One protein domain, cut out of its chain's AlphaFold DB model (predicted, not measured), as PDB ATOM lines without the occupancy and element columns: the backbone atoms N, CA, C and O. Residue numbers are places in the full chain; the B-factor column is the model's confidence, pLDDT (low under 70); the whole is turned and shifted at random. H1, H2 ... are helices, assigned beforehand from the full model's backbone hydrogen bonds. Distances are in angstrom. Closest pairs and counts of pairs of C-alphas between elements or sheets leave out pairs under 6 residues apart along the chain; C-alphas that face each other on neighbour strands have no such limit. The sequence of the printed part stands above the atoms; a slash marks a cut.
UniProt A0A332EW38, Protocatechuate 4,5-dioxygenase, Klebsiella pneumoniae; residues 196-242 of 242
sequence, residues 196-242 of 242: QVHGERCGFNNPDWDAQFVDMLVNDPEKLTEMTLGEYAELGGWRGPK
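What this domain is: This is residues 196 to 242 of the 242 residues of the protein "Protocatechuate 4,5-dioxygenase" of Klebsiella pneumoniae (UniProt A0A332EW38). The helices make a horseshoe of which H1, the longest helix, is one long side: the chain folds back through short H2 at one end, and residues 225 to 228 lead on to H3, which lies across from the first part of H1. Before H1, residues 196 to 206 form a loop without a named element, which reaches to the other end of the long axis at Glu 200. The printed part has 47 residues, with three named helices in the order H1, H2, H3 and no named strand, and its class is all helix. It is only just compact, close to loose, with a radius of gyration of the C-alphas of 11.0 A, and it is elongated, spanning 34 by 19 by 13 A.

Where its parts are: Find C-alpha 207 at (-5.366, -43.933, -26.450), where H1 begins; H1 holds residues 207 to 219 and runs 18.2 A to C-alpha 219 at (-10.911, -60.821, -22.530). Just past it, look at residues 221 to 224 for H2, which is 5.4 A long. Then go on to residues 229 to 236 for H3, 10.1 A long, which ends with C-alpha 236 at (-13.116, -41.748, -22.782).

How they stand to each other: Start from H1, which touches H2 with its residues 213 to 217 alone. Their closest C-alphas are those of Met 216 and Leu 224, 7.1 A apart, and their centres are 10.5 A apart. Next look at residues 209 to 210, the part of H1 that touches H3. H1 and H3 only just touch, with 3 pairs of C-alphas within 8 A, and the closest are those of Trp 209 and Leu 235, 6.3 A apart. Their lines stand at a steep tilt of 60 degrees, and they run opposite ways. H2 and H3 are apart, although they follow each other in the chain. In H1 and H3 every pair of O i and N i+4 is within hydrogen-bond range; H2 is too short for such a pair, but its 1 pair of O i and N i+3 is within range.

The domain as a whole: Look for the two C-alphas farthest apart at Glu 200 and Asn 219, 34.5 A from each other. The first and last printed C-alphas, those of Gln 196 and Lys 242, are 10.8 A apart. The printed part has no cut, and residue 242 is the last of the chain. The links from H1 to H2, with 1 residue, and from H2 to H3, with 4 residues, are both tight. In the B-factor column you will find a mean pLDDT of 95.2 for the printed part of this model, with residues 240 to 242 under 70.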
ATOM      1  N   GLN A 196     -14.214 -36.241 -27.460       98.06
ATOM      2  CA  GLN A 196     -15.087 -35.158 -27.016       98.06
ATOM      3  C   GLN A 196     -15.171 -34.035 -28.061       98.06
ATOM      4  O   GLN A 196     -14.174 -33.426 -28.400       98.06
ATOM      5  N   VAL A 197     -16.380 -33.726 -28.534       96.38
ATOM      6  CA  VAL A 197     -16.709 -32.717 -29.560       96.38
ATOM      7  C   VAL A 197     -17.529 -31.527 -29.035       96.38
ATOM      8  O   VAL A 197     -18.182 -30.830 -29.799       96.38
ATOM      9  N   HIS A 198     -17.560 -31.299 -27.717       96.50
ATOM     10  CA  HIS A 198     -18.265 -30.152 -27.124       96.50
ATOM     11  C   HIS A 198     -17.576 -29.640 -25.856       96.50
ATOM     12  O   HIS A 198     -16.875 -30.410 -25.183       96.50
ATOM     13  N   GLY A 199     -17.870 -28.384 -25.513       97.75
ATOM     14  CA  GLY A 199     -17.347 -27.692 -24.334       97.75
ATOM     15  C   GLY A 199     -15.847 -27.411 -24.423       97.75
ATOM     16  O   GLY A 199     -15.195 -27.700 -25.426       97.75
ATOM     17  N   GLU A 200     -15.282 -26.887 -23.343       97.88
ATOM     18  CA  GLU A 200     -13.872 -26.491 -23.235       97.88
ATOM     19  C   GLU A 200     -12.911 -27.687 -23.333       97.88
ATOM     20  O   GLU A 200     -11.749 -27.523 -23.690       97.88
ATOM     21  N   ARG A 201     -13.402 -28.905 -23.065       97.50
ATOM     22  CA  ARG A 201     -12.657 -30.170 -23.193       97.50
ATOM     23  C   ARG A 201     -12.809 -30.812 -24.588       97.50
ATOM     24  O   ARG A 201     -12.535 -31.998 -24.762       97.50
ATOM     25  N   CYS A 202     -13.298 -30.071 -25.586       97.94
ATOM     26  CA  CYS A 202     -13.338 -30.523 -26.981       97.94
ATOM     27  C   CYS A 202     -11.926 -30.888 -27.484       97.94
ATOM     28  O   CYS A 202     -10.961 -30.190 -27.182       97.94
ATOM     29  N   GLY A 203     -11.801 -31.985 -28.232       97.50
ATOM     30  CA  GLY A 203     -10.524 -32.535 -28.699       97.50
ATOM     31  C   GLY A 203      -9.867 -33.542 -27.747       97.50
ATOM     32  O   GLY A 203      -8.792 -34.049 -28.058       97.50
ATOM     33  N   PHE A 204     -10.490 -33.859 -26.604       98.38
ATOM     34  CA  PHE A 204      -9.978 -34.888 -25.695       98.38
ATOM     35  C   PHE A 204      -9.979 -36.277 -26.343       98.38
ATOM     36  O   PHE A 204     -10.986 -36.684 -26.919       98.38
ATOM     37  N   ASN A 205      -8.863 -36.986 -26.180       98.25
ATOM     38  CA  ASN A 205      -8.639 -38.379 -26.553       98.25
ATOM     39  C   ASN A 205      -7.771 -39.031 -25.460       98.25
ATOM     40  O   ASN A 205      -7.028 -38.334 -24.762       98.25
ATOM     41  N   ASN A 206      -7.840 -40.351 -25.334       98.50
ATOM     42  CA  ASN A 206      -7.089 -41.155 -24.377       98.50
ATOM     43  C   ASN A 206      -6.761 -42.552 -24.954       98.50
ATOM     44  O   ASN A 206      -7.421 -43.532 -24.608       98.50
ATOM     45  N   PRO A 207      -5.731 -42.664 -25.815       98.12
ATOM     46  CA  PRO A 207      -5.366 -43.933 -26.450       98.12
ATOM     47  C   PRO A 207      -4.977 -45.050 -25.470       98.12
ATOM     48  O   PRO A 207      -5.198 -46.224 -25.759       98.12
ATOM     49  N   ASP A 208      -4.426 -44.701 -24.301       98.50
ATOM     50  CA  ASP A 208      -4.078 -45.681 -23.264       98.50
ATOM     51  C   ASP A 208      -5.335 -46.327 -22.671       98.50
ATOM     52  O   ASP A 208      -5.369 -47.537 -22.438       98.50
ATOM     53  N   TRP A 209      -6.384 -45.527 -22.453       98.31
ATOM     54  CA  TRP A 209      -7.698 -46.040 -22.075       98.31
ATOM     55  C   TRP A 209      -8.330 -46.854 -23.204       98.31
ATOM     56  O   TRP A 209      -8.858 -47.926 -22.938       98.31
ATOM     57  N   ASP A 210      -8.240 -46.394 -24.452       98.50
ATOM     58  CA  ASP A 210      -8.812 -47.107 -25.599       98.50
ATOM     59  C   ASP A 210      -8.228 -48.521 -25.738       98.50
ATOM     60  O   ASP A 210      -8.970 -49.490 -25.910       98.50
ATOM     61  N   ALA A 211      -6.908 -48.662 -25.577       98.19
ATOM     62  CA  ALA A 211      -6.239 -49.961 -25.587       98.19
ATOM     63  C   ALA A 211      -6.705 -50.866 -24.431       98.19
ATOM     64  O   ALA A 211      -6.980 -52.047 -24.648       98.19
ATOM     65  N   GLN A 212      -6.844 -50.313 -23.220       98.19
ATOM     66  CA  GLN A 212      -7.354 -51.049 -22.053       98.19
ATOM     67  C   GLN A 212      -8.821 -51.460 -22.223       98.19
ATOM     68  O   GLN A 212      -9.196 -52.576 -21.868       98.19
ATOM     69  N   PHE A 213      -9.654 -50.579 -22.779       98.31
ATOM     70  CA  PHE A 213     -11.060 -50.851 -23.051       98.31
ATOM     71  C   PHE A 213     -11.216 -52.001 -24.047       98.31
ATOM     72  O   PHE A 213     -11.991 -52.918 -23.789       98.31
ATOM     73  N   VAL A 214     -10.461 -51.984 -25.153       97.81
ATOM     74  CA  VAL A 214     -10.492 -53.058 -26.159       97.81
ATOM     75  C   VAL A 214     -10.013 -54.386 -25.567       97.81
ATOM     76  O   VAL A 214     -10.655 -55.409 -25.796       97.81
ATOM     77  N   ASP A 215      -8.939 -54.382 -24.770       98.19
ATOM     78  CA  ASP A 215      -8.456 -55.594 -24.095       98.19
ATOM     79  C   ASP A 215      -9.517 -56.185 -23.151       98.19
ATOM     80  O   ASP A 215      -9.841 -57.371 -23.245       98.19
ATOM     81  N   MET A 216     -10.135 -55.350 -22.307       97.81
ATOM     82  CA  MET A 216     -11.222 -55.789 -21.427       97.81
ATOM     83  C   MET A 216     -12.447 -56.255 -22.215       97.81
ATOM     84  O   MET A 216     -13.039 -57.264 -21.858       97.81
ATOM     85  N   LEU A 217     -12.822 -55.582 -23.304       97.19
ATOM     86  CA  LEU A 217     -13.969 -55.983 -24.123       97.19
ATOM     87  C   LEU A 217     -13.797 -57.398 -24.699       97.19
ATOM     88  O   LEU A 217     -14.771 -58.147 -24.779       97.19
ATOM     89  N   VAL A 218     -12.572 -57.761 -25.086       96.75
ATOM     90  CA  VAL A 218     -12.250 -59.077 -25.660       96.75
ATOM     91  C   VAL A 218     -12.089 -60.143 -24.576       96.75
ATOM     92  O   VAL A 218     -12.590 -61.256 -24.739       96.75
ATOM     93  N   ASN A 219     -11.389 -59.821 -23.487       97.81
ATOM     94  CA  ASN A 219     -10.911 -60.821 -22.530       97.81
ATOM     95  C   ASN A 219     -11.721 -60.881 -21.226       97.81
ATOM     96  O   ASN A 219     -11.753 -61.934 -20.589       97.81
ATOM     97  N   ASP A 220     -12.357 -59.784 -20.810       97.12
ATOM     98  CA  ASP A 220     -13.080 -59.680 -19.534       97.12
ATOM     99  C   ASP A 220     -14.182 -58.589 -19.559       97.12
ATOM    100  O   ASP A 220     -14.112 -57.585 -18.837       97.12
ATOM    101  N   PRO A 221     -15.214 -58.737 -20.417       96.75
ATOM    102  CA  PRO A 221     -16.199 -57.681 -20.654       96.75
ATOM    103  C   PRO A 221     -17.107 -57.403 -19.447       96.75
ATOM    104  O   PRO A 221     -17.772 -56.369 -19.410       96.75
ATOM    105  N   GLU A 222     -17.153 -58.286 -18.445       97.62
ATOM    106  CA  GLU A 222     -17.953 -58.062 -17.235       97.62
ATOM    107  C   GLU A 222     -17.419 -56.894 -16.396       97.62
ATOM    108  O   GLU A 222     -18.229 -56.138 -15.854       97.62
ATOM    109  N   LYS A 223     -16.098 -56.659 -16.374       97.31
ATOM    110  CA  LYS A 223     -15.498 -55.497 -15.687       97.31
ATOM    111  C   LYS A 223     -16.019 -54.166 -16.213       97.31
ATOM    112  O   LYS A 223     -16.305 -53.254 -15.442       97.31
ATOM    113  N   LEU A 224     -16.231 -54.071 -17.525       97.75
ATOM    114  CA  LEU A 224     -16.812 -52.884 -18.157       97.75
ATOM    115  C   LEU A 224     -18.233 -52.597 -17.631       97.75
ATOM    116  O   LEU A 224     -18.668 -51.452 -17.563       97.75
ATOM    117  N   THR A 225     -18.961 -53.620 -17.171       98.06
ATOM    118  CA  THR A 225     -20.316 -53.461 -16.613       98.06
ATOM    119  C   THR A 225     -20.354 -52.907 -15.187       98.06
ATOM    120  O   THR A 225     -21.437 -52.617 -14.664       98.06
ATOM    121  N   GLU A 226     -19.196 -52.796 -14.539       97.62
ATOM    122  CA  GLU A 226     -19.035 -52.274 -13.178       97.62
ATOM    123  C   GLU A 226     -18.739 -50.775 -13.167       97.62
ATOM    124  O   GLU A 226     -18.963 -50.117 -12.153       97.62
ATOM    125  N   MET A 227     -18.316 -50.229 -14.308       97.38
ATOM    126  CA  MET A 227     -18.004 -48.818 -14.458       97.38
ATOM    127  C   MET A 227     -19.265 -47.951 -14.499       97.38
ATOM    128  O   MET A 227     -20.293 -48.278 -15.105       97.38
ATOM    129  N   THR A 228     -19.161 -46.785 -13.880       96.38
ATOM    130  CA  THR A 228     -20.145 -45.712 -13.950       96.38
ATOM    131  C   THR A 228     -20.007 -44.927 -15.253       96.38
ATOM    132  O   THR A 228     -18.934 -44.816 -15.845       96.38
ATOM    133  N   LEU A 229     -21.098 -44.285 -15.676       95.12
ATOM    134  CA  LEU A 229     -21.081 -43.373 -16.826       95.12
ATOM    135  C   LEU A 229     -20.116 -42.189 -16.619       95.12
ATOM    136  O   LEU A 229     -19.594 -41.647 -17.591       95.12
ATOM    137  N   GLY A 230     -19.866 -41.803 -15.362       96.62
ATOM    138  CA  GLY A 230     -18.896 -40.769 -15.002       96.62
ATOM    139  C   GLY A 230     -17.456 -41.186 -15.298       96.62
ATOM    140  O   GLY A 230     -16.756 -40.452 -15.986       96.62
ATOM    141  N   GLU A 231     -17.044 -42.380 -14.861       97.69
ATOM    142  CA  GLU A 231     -15.701 -42.931 -15.137       97.69
ATOM    143  C   GLU A 231     -15.463 -43.086 -16.640       97.69
ATOM    144  O   GLU A 231     -14.426 -42.697 -17.172       97.69
ATOM    145  N   TYR A 232     -16.478 -43.578 -17.346       97.38
ATOM    146  CA  TYR A 232     -16.495 -43.668 -18.798       97.38
ATOM    147  C   TYR A 232     -16.275 -42.306 -19.483       97.38
ATOM    148  O   TYR A 232     -15.460 -42.200 -20.400       97.38
ATOM    149  N   ALA A 233     -16.954 -41.246 -19.032       97.00
ATOM    150  CA  ALA A 233     -16.783 -39.900 -19.582       97.00
ATOM    151  C   ALA A 233     -15.440 -39.250 -19.190       97.00
ATOM    152  O   ALA A 233     -14.874 -38.460 -19.957       97.00
ATOM    153  N   GLU A 234     -14.917 -39.566 -18.007       97.81
ATOM    154  CA  GLU A 234     -13.606 -39.108 -17.548       97.81
ATOM    155  C   GLU A 234     -12.492 -39.706 -18.414       97.81
ATOM    156  O   GLU A 234     -11.698 -38.954 -18.993       97.81
ATOM    157  N   LEU A 235     -12.498 -41.031 -18.576       97.88
ATOM    158  CA  LEU A 235     -11.465 -41.783 -19.286       97.88
ATOM    159  C   LEU A 235     -11.600 -41.682 -20.809       97.88
ATOM    160  O   LEU A 235     -10.588 -41.520 -21.486       97.88
ATOM    161  N   GLY A 236     -12.826 -41.726 -21.342       97.31
ATOM    162  CA  GLY A 236     -13.116 -41.748 -22.782       97.31
ATOM    163  C   GLY A 236     -13.621 -40.424 -23.366       97.31
ATOM    164  O   GLY A 236     -13.882 -40.334 -24.561       97.31
ATOM    165  N   GLY A 237     -13.787 -39.372 -22.564       96.69
ATOM    166  CA  GLY A 237     -14.462 -38.151 -23.019       96.69
ATOM    167  C   GLY A 237     -15.979 -38.329 -23.118       96.69
ATOM    168  O   GLY A 237     -16.497 -39.434 -23.195       96.69
ATOM    169  N   TRP A 238     -16.737 -37.229 -23.119       94.31
ATOM    170  CA  TRP A 238     -18.201 -37.300 -22.950       94.31
ATOM    171  C   TRP A 238     -18.961 -38.156 -23.983       94.31
ATOM    172  O   TRP A 238     -20.052 -38.635 -23.682       94.31
ATOM    173  N   ARG A 239     -18.437 -38.310 -25.209       85.50
ATOM    174  CA  ARG A 239     -19.056 -39.158 -26.246       85.50
ATOM    175  C   ARG A 239     -18.325 -40.476 -26.472       85.50
ATOM    176  O   ARG A 239     -18.874 -41.312 -27.161       85.50
ATOM    177  N   GLY A 240     -17.150 -40.697 -25.890       64.50
ATOM    178  CA  GLY A 240     -16.457 -41.972 -26.080       64.50
ATOM    179  C   GLY A 240     -17.190 -43.229 -25.589       64.50
ATOM    180  O   GLY A 240     -17.018 -44.274 -26.201       64.50
ATOM    181  N   PRO A 241     -18.044 -43.160 -24.552       65.12
ATOM    182  CA  PRO A 241     -18.868 -44.290 -24.108       65.12
ATOM    183  C   PRO A 241     -20.080 -44.593 -25.002       65.12
ATOM    184  O   PRO A 241     -20.910 -45.414 -24.610       65.12
ATOM    185  N   LYS A 242     -20.247 -43.851 -26.102       67.62
ATOM    186  CA  LYS A 242     -21.438 -43.849 -26.955       67.62
ATOM    187  C   LYS A 242     -21.190 -44.606 -28.244       67.62
ATOM    188  O   LYS A 242     -20.085 -44.438 -28.813       67.62
TER     189      LYS A 242